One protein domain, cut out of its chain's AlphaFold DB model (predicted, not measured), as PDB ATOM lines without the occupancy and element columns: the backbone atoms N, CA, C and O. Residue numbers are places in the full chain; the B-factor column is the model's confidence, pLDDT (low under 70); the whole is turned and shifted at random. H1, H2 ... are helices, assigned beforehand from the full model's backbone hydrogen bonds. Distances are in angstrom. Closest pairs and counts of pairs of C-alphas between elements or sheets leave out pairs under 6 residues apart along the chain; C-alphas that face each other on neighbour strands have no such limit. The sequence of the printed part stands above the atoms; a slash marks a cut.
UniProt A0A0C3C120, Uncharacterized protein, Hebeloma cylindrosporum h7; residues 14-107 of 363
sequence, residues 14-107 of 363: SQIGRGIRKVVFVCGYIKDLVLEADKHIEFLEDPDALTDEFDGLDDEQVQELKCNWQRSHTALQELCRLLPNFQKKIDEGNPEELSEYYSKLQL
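What this domain is: This is residues 14 to 107 of the 363 residues of an uncharacterized protein of Hebeloma cylindrosporum h7 (UniProt A0A0C3C120). The long helix H5 and the shorter H3 cross as a slanted X that makes the core, and the antiparallel pair H6 and H7 is set across one end of it, H7 packing on the first residues of H3 and H6 making a corner with the end of H5. The short H1 packs on the last residues of H7, the short H2 is near the end of H5, and the short H4 lies at the opposite end of the X, near the beginning of H5. The printed part has 94 residues with seven named helices, H1 to H7 in order, and no named strand: the class is all helix. It is compact, with a radius of gyration of the C-alphas of 14.3 A, and its outline is elongated, spanning 41 by 27 by 20 A.

How they stand to each other: Begin with H5, residues 59 to 82, the hub, which touches three other helices. Look at its residues 66 to 76: with these alone it touches H3, residues 30 to 45, at a steep tilt of 65 degrees, opposite ways; the closest C-alphas, of Ala 37 and His 73, are 3.9 A apart. With residues 79 to 80 alone, H5 only just touches H6, residues 86 to 92, and only at the corner, with 3 pairs of C-alphas within 8 A, the closest those of Cys 80 and Phe 86 at 5.5 A; their lines are about perpendicular, at 81 degrees. With residues 78 to 82 alone, H5 only just touches H2, residues 20 to 23, with 3 pairs of C-alphas within 8 A, the closest those of Ile 20 and Leu 79 at 7.0 A. H4, residues 51 to 54, is close to H5 but not clearly touching; the closest C-alphas, of Phe 54 and Val 62, are 6.0 A apart. Move to H7, residues 95 to 107: H3 touches it with residues 30 to 31 alone, Ile 30 and Tyr 102 being closest at 6.1 A between C-alphas, at a steep tilt of 62 degrees, opposite ways. H6 and H7 are close but not clearly touching, at a shallow tilt of 18 degrees, opposite ways; the C-alphas of Ile 90 and Leu 98 are closest at 6.8 A. With residues 104 to 107 alone, H7 touches H1, residues 14 to 17, where the C-alphas of Gly 17 and Leu 105 are closest at 4.2 A. H5 and H7 are apart. In H3, H5, H6 and H7 every O i to N i+4 pair is within hydrogen-bond range; H1, H2 and H4 are too short for such a pair, and each has its 1 pair of O i and N i+3 within range.

Where its parts are: Find C-alpha 59 at (51.381, 52.767, -14.015); from there H5 runs 34.5 A to C-alpha 82 at (29.411, 47.217, -40.022). H3 measures 23.2 A from C-alpha 30 to C-alpha 45, H7 18.2 A from C-alpha 95 to C-alpha 107 at (43.159, 46.400, -48.629), and H6 10.1 A from C-alpha 86 to C-alpha 92. The four-residue helices are H1, 5.0 A, H2, 5.8 A, and H4, 5.5 A.

The domain as a whole: The two C-alphas farthest apart, of Gln 15 and Asp 58, are 41.6 A apart, while the first and last printed C-alphas, of Ser 14 and Leu 107, are 6.0 A apart. The printed part has no cut and no long link; the link from H2 to H3 is short and the other links are tight. The mean pLDDT of the printed part is 94.5, and no printed residue is under 70.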
ATOM      1  N   SER A  14      37.104  43.234 -50.272       93.50
ATOM      2  CA  SER A  14      37.739  44.552 -50.331       93.50
ATOM      3  C   SER A  14      36.745  45.703 -50.498       93.50
ATOM      4  O   SER A  14      36.939  46.759 -49.910       93.50
ATOM      5  N   GLN A  15      35.652  45.538 -51.247       92.19
ATOM      6  CA  GLN A  15      34.615  46.572 -51.336       92.19
ATOM      7  C   GLN A  15      33.859  46.729 -50.015       92.19
ATOM      8  O   GLN A  15      33.531  47.851 -49.630       92.19
ATOM      9  N   ILE A  16      33.643  45.624 -49.301       90.56
ATOM     10  CA  ILE A  16      33.035  45.605 -47.969       90.56
ATOM     11  C   ILE A  16      33.931  46.335 -46.946       90.56
ATOM     12  O   ILE A  16      33.449  47.172 -46.186       90.56
ATOM     13  N   GLY A  17      35.249  46.113 -46.991       95.12
ATOM     14  CA  GLY A  17      36.213  46.730 -46.072       95.12
ATOM     15  C   GLY A  17      36.358  48.255 -46.188       95.12
ATOM     16  O   GLY A  17      36.897  48.896 -45.290       95.12
ATOM     17  N   ARG A  18      35.837  48.883 -47.253       96.12
ATOM     18  CA  ARG A  18      35.975  50.336 -47.502       96.12
ATOM     19  C   ARG A  18      35.356  51.232 -46.424       96.12
ATOM     20  O   ARG A  18      35.656  52.424 -46.378       96.12
ATOM     21  N   GLY A  19      34.465  50.690 -45.596       95.75
ATOM     22  CA  GLY A  19      33.860  51.401 -44.469       95.75
ATOM     23  C   GLY A  19      34.720  51.447 -43.209       95.75
ATOM     24  O   GLY A  19      34.547  52.354 -42.405       95.75
ATOM     25  N   ILE A  20      35.662  50.515 -43.053       97.75
ATOM     26  CA  ILE A  20      36.307  50.223 -41.767       97.75
ATOM     27  C   ILE A  20      37.036  51.450 -41.213       97.75
ATOM     28  O   ILE A  20      36.734  51.886 -40.105       97.75
ATOM     29  N   ARG A  21      37.907  52.094 -42.007       97.44
ATOM     30  CA  ARG A  21      38.641  53.285 -41.536       97.44
ATOM     31  C   ARG A  21      37.744  54.450 -41.140       97.44
ATOM     32  O   ARG A  21      38.104  55.242 -40.282       97.44
ATOM     33  N   LYS A  22      36.575  54.541 -41.773       97.12
ATOM     34  CA  LYS A  22      35.662  55.672 -41.642       97.12
ATOM     35  C   LYS A  22      34.841  55.628 -40.358       97.12
ATOM     36  O   LYS A  22      34.433  56.683 -39.892       97.12
ATOM     37  N   VAL A  23      34.515  54.436 -39.855       96.81
ATOM     38  CA  VAL A  23      33.558  54.283 -38.742       96.81
ATOM     39  C   VAL A  23      34.004  53.316 -37.648       96.81
ATOM     40  O   VAL A  23      33.342  53.270 -36.620       96.81
ATOM     41  N   VAL A  24      35.108  52.587 -37.837       96.94
ATOM     42  CA  VAL A  24      35.601  51.591 -36.874       96.94
ATOM     43  C   VAL A  24      36.903  52.053 -36.217       96.94
ATOM     44  O   VAL A  24      36.908  52.282 -35.019       96.94
ATOM     45  N   PHE A  25      37.997  52.213 -36.968       95.69
ATOM     46  CA  PHE A  25      39.311  52.614 -36.431       95.69
ATOM     47  C   PHE A  25      40.246  53.085 -37.556       95.69
ATOM     48  O   PHE A  25      40.151  52.579 -38.678       95.69
ATOM     49  N   VAL A  26      41.157  54.036 -37.310       94.62
ATOM     50  CA  VAL A  26      41.911  54.703 -38.398       94.62
ATOM     51  C   VAL A  26      43.278  54.084 -38.740       94.62
ATOM     52  O   VAL A  26      43.647  54.077 -39.921       94.62
ATOM     53  N   CYS A  27      43.986  53.534 -37.751       90.75
ATOM     54  CA  CYS A  27      45.354  52.990 -37.845       90.75
ATOM     55  C   CYS A  27      45.410  51.490 -37.542       90.75
ATOM     56  O   CYS A  27      44.410  50.938 -37.118       90.75
ATOM     57  N   GLY A  28      46.533  50.811 -37.764       92.81
ATOM     58  CA  GLY A  28      46.748  49.426 -37.323       92.81
ATOM     59  C   GLY A  28      46.054  48.369 -38.183       92.81
ATOM     60  O   GLY A  28      45.383  48.686 -39.174       92.81
ATOM     61  N   TYR A  29      46.213  47.096 -37.828       96.31
ATOM     62  CA  TYR A  29      45.668  45.975 -38.595       96.31
ATOM     63  C   TYR A  29      44.386  45.424 -37.971       96.31
ATOM     64  O   TYR A  29      44.236  45.371 -36.757       96.31
ATOM     65  N   ILE A  30      43.460  44.952 -38.813       96.88
ATOM     66  CA  ILE A  30      42.211  44.315 -38.346       96.88
ATOM     67  C   ILE A  30      42.500  43.084 -37.475       96.88
ATOM     68  O   ILE A  30      41.745  42.803 -36.554       96.88
ATOM     69  N   LYS A  31      43.582  42.353 -37.762       96.06
ATOM     70  CA  LYS A  31      43.996  41.201 -36.956       96.06
ATOM     71  C   LYS A  31      44.357  41.628 -35.530       96.06
ATOM     72  O   LYS A  31      43.856  41.029 -34.588       96.06
ATOM     73  N   ASP A  32      45.184  42.660 -35.397       95.94
ATOM     74  CA  ASP A  32      45.654  43.147 -34.097       95.94
ATOM     75  C   ASP A  32      44.491  43.731 -33.292       95.94
ATOM     76  O   ASP A  32      44.352  43.429 -32.117       95.94
ATOM     77  N   LEU A  33      43.569  44.432 -33.965       96.38
ATOM     78  CA  LEU A  33      42.315  44.894 -33.370       96.38
ATOM     79  C   LEU A  33      41.519  43.754 -32.709       96.38
ATOM     80  O   LEU A  33      40.986  43.936 -31.618       96.38
ATOM     81  N   VAL A  34      41.391  42.605 -33.384       96.06
ATOM     82  CA  VAL A  34      40.670  41.441 -32.839       96.06
ATOM     83  C   VAL A  34      41.425  40.868 -31.639       96.06
ATOM     84  O   VAL A  34      40.818  40.655 -30.600       96.06
ATOM     85  N   LEU A  35      42.745  40.703 -31.749       94.88
ATOM     86  CA  LEU A  35      43.570  40.175 -30.657       94.88
ATOM     87  C   LEU A  35      43.526  41.066 -29.406       94.88
ATOM     88  O   LEU A  35      43.376  40.574 -28.295       94.88
ATOM     89  N   GLU A  36      43.624  42.383 -29.570       95.62
ATOM     90  CA  GLU A  36      43.528  43.339 -28.460       95.62
ATOM     91  C   GLU A  36      42.121  43.404 -27.858       95.62
ATOM     92  O   GLU A  36      41.964  43.641 -26.661       95.62
ATOM     93  N   ALA A  37      41.084  43.192 -28.673       96.00
ATOM     94  CA  ALA A  37      39.718  43.075 -28.183       96.00
ATOM     95  C   ALA A  37      39.526  41.820 -27.319       96.00
ATOM     96  O   ALA A  37      38.838  41.899 -26.301       96.00
ATOM     97  N   ASP A  38      40.148  40.699 -27.690       95.31
ATOM     98  CA  ASP A  38      40.120  39.465 -26.900       95.31
ATOM     99  C   ASP A  38      40.842  39.665 -25.557       95.31
ATOM    100  O   ASP A  38      40.290  39.306 -24.517       95.31
ATOM    101  N   LYS A  39      41.988  40.369 -25.547       96.19
ATOM    102  CA  LYS A  39      42.697  40.749 -24.307       96.19
ATOM    103  C   LYS A  39      41.823  41.555 -23.345       96.19
ATOM    104  O   LYS A  39      41.913  41.379 -22.135       96.19
ATOM    105  N   HIS A  40      40.947  42.429 -23.850       96.19
ATOM    106  CA  HIS A  40      40.001  43.150 -22.992       96.19
ATOM    107  C   HIS A  40      39.026  42.208 -22.279       96.19
ATOM    108  O   HIS A  40      38.717  42.420 -21.110       96.19
ATOM    109  N   ILE A  41      38.521  41.196 -22.987       95.19
ATOM    110  CA  ILE A  41      37.585  40.215 -22.428       95.19
ATOM    111  C   ILE A  41      38.315  39.342 -21.407       95.19
ATOM    112  O   ILE A  41      37.844  39.220 -20.281       95.19
ATOM    113  N   GLU A  42      39.488  38.824 -21.771       96.00
ATOM    114  CA  GLU A  42      40.339  38.013 -20.898       96.00
ATOM    115  C   GLU A  42      40.697  38.763 -19.610       96.00
ATOM    116  O   GLU A  42      40.478  38.238 -18.524       96.00
ATOM    117  N   PHE A  43      41.103  40.034 -19.704       94.88
ATOM    118  CA  PHE A  43      41.398  40.862 -18.531       94.88
ATOM    119  C   PHE A  43      40.187  41.061 -17.602       94.88
ATOM    120  O   PHE A  43      40.345  41.176 -16.389       94.88
ATOM    121  N   LEU A  44      38.969  41.157 -18.152       94.81
ATOM    122  CA  LEU A  44      37.749  41.296 -17.347       94.81
ATOM    123  C   LEU A  44      37.337  39.982 -16.671       94.81
ATOM    124  O   LEU A  44      36.690  40.026 -15.621       94.81
ATOM    125  N   GLU A  45      37.662  38.842 -17.277       96.31
ATOM    126  CA  GLU A  45      37.381  37.511 -16.737       96.31
ATOM    127  C   GLU A  45      38.413  37.097 -15.683       96.31
ATOM    128  O   GLU A  45      38.033  36.614 -14.613       96.31
ATOM    129  N   ASP A  46      39.693  37.331 -15.968       95.25
ATOM    130  CA  ASP A  46      40.824  37.022 -15.101       95.25
ATOM    131  C   ASP A  46      41.932  38.091 -15.237       95.25
ATOM    132  O   ASP A  46      42.787  38.010 -16.123       95.25
ATOM    133  N   PRO A  47      41.956  39.104 -14.349       91.31
ATOM    134  CA  PRO A  47      42.994  40.133 -14.360       91.31
ATOM    135  C   PRO A  47      44.417  39.592 -14.160       91.31
ATOM    136  O   PRO A  47      45.370  40.269 -14.553       91.31
ATOM    137  N   ASP A  48      44.563  38.409 -13.552       92.25
ATOM    138  CA  ASP A  48      45.861  37.793 -13.275       92.25
ATOM    139  C   ASP A  48      46.416  37.044 -14.507       92.25
ATOM    140  O   ASP A  48      47.610  36.749 -14.558       92.25
ATOM    141  N   ALA A  49      45.589  36.773 -15.526       91.75
ATOM    142  CA  ALA A  49      45.992  36.044 -16.734       91.75
ATOM    143  C   ALA A  49      46.930  36.839 -17.660       91.75
ATOM    144  O   ALA A  49      47.678  36.235 -18.424       91.75
ATOM    145  N   LEU A  50      46.905  38.174 -17.577       92.81
ATOM    146  CA  LEU A  50      47.647  39.086 -18.459       92.81
ATOM    147  C   LEU A  50      48.690  39.923 -17.704       92.81
ATOM    148  O   LEU A  50      49.038  41.023 -18.130       92.81
ATOM    149  N   THR A  51      49.171  39.457 -16.547       90.06
ATOM    150  CA  THR A  51      50.148  40.222 -15.751       90.06
ATOM    151  C   THR A  51      51.479  40.426 -16.469       90.06
ATOM    152  O   THR A  51      52.132  41.441 -16.257       90.06
ATOM    153  N   ASP A  52      51.860  39.481 -17.327       93.69
ATOM    154  CA  ASP A  52      53.067  39.520 -18.153       93.69
ATOM    155  C   ASP A  52      53.023  40.627 -19.218       93.69
ATOM    156  O   ASP A  52      54.055  41.197 -19.565       93.69
ATOM    157  N   GLU A  53      51.832  41.014 -19.682       93.75
ATOM    158  CA  GLU A  53      51.650  42.163 -20.583       93.75
ATOM    159  C   GLU A  53      52.011  43.504 -19.916       93.75
ATOM    160  O   GLU A  53      52.201  44.507 -20.607       93.75
ATOM    161  N   PHE A  54      52.120  43.538 -18.582       95.00
ATOM    162  CA  PHE A  54      52.507  44.724 -17.813       95.00
ATOM    163  C   PHE A  54      53.997  44.751 -17.442       95.00
ATOM    164  O   PHE A  54      54.460  45.722 -16.838       95.00
ATOM    165  N   ASP A  55      54.768  43.720 -17.798       95.44
ATOM    166  CA  ASP A  55      56.175  43.620 -17.420       95.44
ATOM    167  C   ASP A  55      57.003  44.781 -17.994       95.44
ATOM    168  O   ASP A  55      57.118  44.982 -19.203       95.44
ATOM    169  N   GLY A  56      57.635  45.545 -17.098       94.31
ATOM    170  CA  GLY A  56      58.481  46.684 -17.463       94.31
ATOM    171  C   GLY A  56      57.721  47.960 -17.832       94.31
ATOM    172  O   GLY A  56      58.370  48.928 -18.231       94.31
ATOM    173  N   LEU A  57      56.393  47.976 -17.680       96.56
ATOM    174  CA  LEU A  57      55.568  49.169 -17.841       96.56
ATOM    175  C   LEU A  57      55.408  49.914 -16.511       96.56
ATOM    176  O   LEU A  57      55.337  49.304 -15.443       96.56
ATOM    177  N   ASP A  58      55.338  51.241 -16.576       96.56
ATOM    178  CA  ASP A  58      54.889  52.060 -15.448       96.56
ATOM    179  C   ASP A  58      53.350  52.114 -15.349       96.56
ATOM    180  O   ASP A  58      52.627  51.633 -16.226       96.56
ATOM    181  N   ASP A  59      52.827  52.700 -14.268       95.56
ATOM    182  CA  ASP A  59      51.381  52.767 -14.015       95.56
ATOM    183  C   ASP A  59      50.603  53.496 -15.130       95.56
ATOM    184  O   ASP A  59      49.455  53.144 -15.419       95.56
ATOM    185  N   GLU A  60      51.210  54.502 -15.767       95.00
ATOM    186  CA  GLU A  60      50.589  55.279 -16.845       95.00
ATOM    187  C   GLU A  60      50.521  54.451 -18.134       95.00
ATOM    188  O   GLU A  60      49.468  54.359 -18.768       95.00
ATOM    189  N   GLN A  61      51.610  53.762 -18.469       95.38
ATOM    190  CA  GLN A  61      51.694  52.847 -19.603       95.38
ATOM    191  C   GLN A  61      50.745  51.655 -19.451       95.38
ATOM    192  O   GLN A  61      50.075  51.274 -20.413       95.38
ATOM    193  N   VAL A  62      50.635  51.089 -18.246       95.06
ATOM    194  CA  VAL A  62      49.670  50.023 -17.939       95.06
ATOM    195  C   VAL A  62      48.240  50.513 -18.151       95.06
ATOM    196  O   VAL A  62      47.411  49.792 -18.716       95.06
ATOM    197  N   GLN A  63      47.927  51.730 -17.704       93.44
ATOM    198  CA  GLN A  63      46.592  52.287 -17.875       93.44
ATOM    199  C   GLN A  63      46.269  52.551 -19.349       93.44
ATOM    200  O   GLN A  63      45.184  52.189 -19.803       93.44
ATOM    201  N   GLU A  64      47.211  53.105 -20.112       92.31
ATOM    202  CA  GLU A  64      47.030  53.333 -21.547       92.31
ATOM    203  C   GLU A  64      46.874  52.014 -22.320       92.31
ATOM    204  O   GLU A  64      46.033  51.916 -23.216       92.31
ATOM    205  N   LEU A  65      47.600  50.957 -21.940       94.44
ATOM    206  CA  LEU A  65      47.438  49.627 -22.530       94.44
ATOM    207  C   LEU A  65      46.020  49.075 -22.307       94.44
ATOM    208  O   LEU A  65      45.375  48.613 -23.250       94.44
ATOM    209  N   LYS A  66      45.490  49.197 -21.083       93.81
ATOM    210  CA  LYS A  66      44.109  48.799 -20.755       93.81
ATOM    211  C   LYS A  66      43.079  49.616 -21.534       93.81
ATOM    212  O   LYS A  66      42.111  49.052 -22.054       93.81
ATOM    213  N   CYS A  67      43.292  50.928 -21.654       92.69
ATOM    214  CA  CYS A  67      42.462  51.804 -22.479       92.69
ATOM    215  C   CYS A  67      42.485  51.365 -23.950       92.69
ATOM    216  O   CYS A  67      41.428  51.284 -24.577       92.69
ATOM    217  N   ASN A  68      43.647  50.991 -24.488       93.38
ATOM    218  CA  ASN A  68      43.770  50.478 -25.851       93.38
ATOM    219  C   ASN A  68      42.999  49.171 -26.062       93.38
ATOM    220  O   ASN A  68      42.223  49.087 -27.015       93.38
ATOM    221  N   TRP A  69      43.083  48.203 -25.143       95.19
ATOM    222  CA  TRP A  69      42.266  46.983 -25.215       95.19
ATOM    223  C   TRP A  69      40.763  47.299 -25.228       95.19
ATOM    224  O   TRP A  69      40.018  46.782 -26.062       95.19
ATOM    225  N   GLN A  70      40.304  48.215 -24.370       94.69
ATOM    226  CA  GLN A  70      38.902  48.643 -24.343       94.69
ATOM    227  C   GLN A  70      38.469  49.344 -25.646       94.69
ATOM    228  O   GLN A  70      37.367  49.090 -26.160       94.69
ATOM    229  N   ARG A  71      39.317  50.218 -26.207       94.25
ATOM    230  CA  ARG A  71      39.071  50.879 -27.501       94.25
ATOM    231  C   ARG A  71      38.975  49.843 -28.622       94.25
ATOM    232  O   ARG A  71      38.054  49.944 -29.440       94.25
ATOM    233  N   SER A  72      39.857  48.844 -28.626       95.88
ATOM    234  CA  SER A  72      39.879  47.746 -29.598       95.88
ATOM    235  C   SER A  72      38.650  46.848 -29.481       95.88
ATOM    236  O   SER A  72      37.990  46.584 -30.488       95.88
ATOM    237  N   HIS A  73      38.218  46.505 -28.267       96.31
ATOM    238  CA  HIS A  73      36.953  45.802 -28.041       96.31
ATOM    239  C   HIS A  73      35.741  46.598 -28.551       96.31
ATOM    240  O   HIS A  73      34.890  46.065 -29.268       96.31
ATOM    241  N   THR A  74      35.683  47.903 -28.277       95.81
ATOM    242  CA  THR A  74      34.607  48.769 -28.789       95.81
ATOM    243  C   THR A  74      34.629  48.847 -30.321       95.81
ATOM    244  O   THR A  74      33.588  48.744 -30.973       95.81
ATOM    245  N   ALA A  75      35.815  48.958 -30.924       96.25
ATOM    246  CA  ALA A  75      35.985  48.912 -32.372       96.25
ATOM    247  C   ALA A  75      35.582  47.550 -32.963       96.25
ATOM    248  O   ALA A  75      34.929  47.529 -34.004       96.25
ATOM    249  N   LEU A  76      35.874  46.420 -32.316       96.31
ATOM    250  CA  LEU A  76      35.411  45.104 -32.765       96.31
ATOM    251  C   LEU A  76      33.875  45.031 -32.790       96.31
ATOM    252  O   LEU A  76      33.291  44.539 -33.758       96.31
ATOM    253  N   GLN A  77      33.197  45.603 -31.792       95.19
ATOM    254  CA  GLN A  77      31.735  45.694 -31.802       95.19
ATOM    255  C   GLN A  77      31.213  46.533 -32.978       95.19
ATOM    256  O   GLN A  77      30.252  46.137 -33.644       95.19
ATOM    257  N   GLU A  78      31.844  47.675 -33.268       94.94
ATOM    258  CA  GLU A  78      31.513  48.490 -34.444       94.94
ATOM    259  C   GLU A  78      31.801  47.750 -35.758       94.94
ATOM    260  O   GLU A  78      31.021  47.837 -36.710       94.94
ATOM    261  N   LEU A  79      32.870  46.953 -35.810       95.38
ATOM    262  CA  LEU A  79      33.204  46.115 -36.957       95.38
ATOM    263  C   LEU A  79      32.131  45.048 -37.198       95.38
ATOM    264  O   LEU A  79      31.670  44.900 -38.329       95.38
ATOM    265  N   CYS A  80      31.663  44.373 -36.144       94.81
ATOM    266  CA  CYS A  80      30.563  43.409 -36.204       94.81
ATOM    267  C   CYS A  80      29.233  44.047 -36.633       94.81
ATOM    268  O   CYS A  80      28.442  43.415 -37.336       94.81
ATOM    269  N   ARG A  81      28.977  45.308 -36.256       92.62
ATOM    270  CA  ARG A  81      27.807  46.075 -36.728       92.62
ATOM    271  C   ARG A  81      27.930  46.451 -38.204       92.62
ATOM    272  O   ARG A  81      26.939  46.401 -38.934       92.62
ATOM    273  N   LEU A  82      29.130  46.829 -38.642       93.12
ATOM    274  CA  LEU A  82      29.411  47.217 -40.022       93.12
ATOM    275  C   LEU A  82      29.383  46.017 -40.979       93.12
ATOM    276  O   LEU A  82      28.935  46.149 -42.120       93.12
ATOM    277  N   LEU A  83      29.884  44.864 -40.532       92.44
ATOM    278  CA  LEU A  83      30.128  43.675 -41.342       92.44
ATOM    279  C   LEU A  83      29.207  42.518 -40.923       92.44
ATOM    280  O   LEU A  83      29.479  41.831 -39.936       92.44
ATOM    281  N   PRO A  84      28.137  42.232 -41.691       84.25
ATOM    282  CA  PRO A  84      27.264  41.100 -41.403       84.25
ATOM    283  C   PRO A  84      28.044  39.781 -41.359       84.25
ATOM    284  O   PRO A  84      28.827  39.493 -42.263       84.25
ATOM    285  N   ASN A  85      27.774  38.957 -40.343       88.62
ATOM    286  CA  ASN A  85      28.421  37.660 -40.100       88.62
ATOM    287  C   ASN A  85      29.934  37.716 -39.820       88.62
ATOM    288  O   ASN A  85      30.581  36.674 -39.897       88.62
ATOM    289  N   PHE A  86      30.502  38.883 -39.487       93.12
ATOM    290  CA  PHE A  86      31.923  38.977 -39.133       93.12
ATOM    291  C   PHE A  86      32.273  38.082 -37.942       93.12
ATOM    292  O   PHE A  86      33.155  37.247 -38.084       93.12
ATOM    293  N   GLN A  87      31.507  38.170 -36.845       91.88
ATOM    294  CA  GLN A  87      31.705  37.327 -35.657       91.88
ATOM    295  C   GLN A  87      31.719  35.835 -36.016       91.88
ATOM    296  O   GLN A  87      32.681  35.124 -35.772       91.88
ATOM    297  N   LYS A  88      30.694  35.382 -36.742       91.31
ATOM    298  CA  LYS A  88      30.620  33.997 -37.210       91.31
ATOM    299  C   LYS A  88      31.849  33.592 -38.036       91.31
ATOM    300  O   LYS A  88      32.328  32.472 -37.921       91.31
ATOM    301  N   LYS A  89      32.349  34.488 -38.896       92.69
ATOM    302  CA  LYS A  89      33.517  34.196 -39.734       92.69
ATOM    303  C   LYS A  89      34.790  34.064 -38.902       92.69
ATOM    304  O   LYS A  89      35.596  33.214 -39.263       92.69
ATOM    305  N   ILE A  90      34.961  34.869 -37.849       93.00
ATOM    306  CA  ILE A  90      36.121  34.774 -36.950       93.00
ATOM    307  C   ILE A  90      36.048  33.538 -36.048       93.00
ATOM    308  O   ILE A  90      37.063  32.874 -35.891       93.00
ATOM    309  N   ASP A  91      34.853  33.159 -35.582       90.00
ATOM    310  CA  ASP A  91      34.653  31.979 -34.726       90.00
ATOM    311  C   ASP A  91      34.879  30.651 -35.478       90.00
ATOM    312  O   ASP A  91      35.362  29.673 -34.911       90.00
ATOM    313  N   GLU A  92      34.495  30.586 -36.759       92.44
ATOM    314  CA  GLU A  92      34.519  29.349 -37.559       92.44
ATOM    315  C   GLU A  92      35.742  29.234 -38.489       92.44
ATOM    316  O   GLU A  92      35.966  28.187 -39.100       92.44
ATOM    317  N   GLY A  93      36.496  30.319 -38.679       90.50
ATOM    318  CA  GLY A  93      37.582  30.385 -39.655       90.50
ATOM    319  C   GLY A  93      38.873  29.732 -39.164       90.50
ATOM    320  O   GLY A  93      39.309  29.963 -38.042       90.50
ATOM    321  N   ASN A  94      39.544  28.970 -40.032       94.31
ATOM    322  CA  ASN A  94      40.925  28.551 -39.767       94.31
ATOM    323  C   ASN A  94      41.913  29.728 -39.945       94.31
ATOM    324  O   ASN A  94      41.576  30.721 -40.606       94.31
ATOM    325  N   PRO A  95      43.134  29.641 -39.383       92.88
ATOM    326  CA  PRO A  95      44.094  30.745 -39.396       92.88
ATOM    327  C   PRO A  95      44.424  31.289 -40.794       92.88
ATOM    328  O   PRO A  95      44.508  32.508 -40.976       92.88
ATOM    329  N   GLU A  96      44.584  30.421 -41.794       93.88
ATOM    330  CA  GLU A  96      44.915  30.811 -43.166       93.88
ATOM    331  C   GLU A  96      43.766  31.581 -43.830       93.88
ATOM    332  O   GLU A  96      43.980  32.647 -44.418       93.88
ATOM    333  N   GLU A  97      42.533  31.087 -43.693       93.69
ATOM    334  CA  GLU A  97      41.337  31.755 -44.204       93.69
ATOM    335  C   GLU A  97      41.105  33.117 -43.549       93.69
ATOM    336  O   GLU A  97      40.730  34.076 -44.229       93.69
ATOM    337  N   LEU A  98      41.319  33.216 -42.233       94.56
ATOM    338  CA  LEU A  98      41.180  34.472 -41.499       94.56
ATOM    339  C   LEU A  98      42.237  35.485 -41.924       94.56
ATOM    340  O   LEU A  98      41.909  36.646 -42.168       94.56
ATOM    341  N   SER A  99      43.482  35.041 -42.090       94.88
ATOM    342  CA  SER A  99      44.567  35.886 -42.588       94.88
ATOM    343  C   SER A  99      44.241  36.470 -43.969       94.88
ATOM    344  O   SER A  99      44.373  37.682 -44.192       94.88
ATOM    345  N   GLU A 100      43.724  35.650 -44.891       95.56
ATOM    346  CA  GLU A 100      43.304  36.120 -46.213       95.56
ATOM    347  C   GLU A 100      42.095  37.072 -46.128       95.56
ATOM    348  O   GLU A 100      42.046  38.102 -46.815       95.56
ATOM    349  N   TYR A 101      41.121  36.760 -45.271       95.75
ATOM    350  CA  TYR A 101      39.930  37.579 -45.056       95.75
ATOM    351  C   TYR A 101      40.281  38.973 -44.515       95.75
ATOM    352  O   TYR A 101      39.890  39.980 -45.119       95.75
ATOM    353  N   TYR A 102      41.086  39.042 -43.449       97.06
ATOM    354  CA  TYR A 102      41.583  40.295 -42.883       97.06
ATOM    355  C   TYR A 102      42.396  41.083 -43.906       97.06
ATOM    356  O   TYR A 102      42.146  42.274 -44.081       97.06
ATOM    357  N   SER A 103      43.281  40.430 -44.664       97.00
ATOM    358  CA  SER A 103      44.082  41.088 -45.704       97.00
ATOM    359  C   SER A 103      43.214  41.753 -46.780       97.00
ATOM    360  O   SER A 103      43.463  42.893 -47.184       97.00
ATOM    361  N   LYS A 104      42.141  41.087 -47.227       97.12
ATOM    362  CA  LYS A 104      41.208  41.651 -48.217       97.12
ATOM    363  C   LYS A 104      40.398  42.819 -47.649       97.12
ATOM    364  O   LYS A 104      40.211  43.812 -48.358       97.12
ATOM    365  N   LEU A 105      39.929  42.727 -46.401       97.31
ATOM    366  CA  LEU A 105      39.247  43.836 -45.723       97.31
ATOM    367  C   LEU A 105      40.188  45.036 -45.558       97.31
ATOM    368  O   LEU A 105      39.814  46.160 -45.896       97.31
ATOM    369  N   GLN A 106      41.419  44.775 -45.120       97.50
ATOM    370  CA  GLN A 106      42.474  45.761 -44.905       97.50
ATOM    371  C   GLN A 106      42.809  46.518 -46.191       97.50
ATOM    372  O   GLN A 106      42.883  47.747 -46.184       97.50
ATOM    373  N   LEU A 107      42.947  45.801 -47.313       97.69
ATOM    374  CA  LEU A 107      43.159  46.400 -48.629       97.69
ATOM    375  C   LEU A 107      42.019  47.362 -48.990       97.69
ATOM    376  O   LEU A 107      42.253  48.487 -49.427       97.69
TER     377      LEU A 107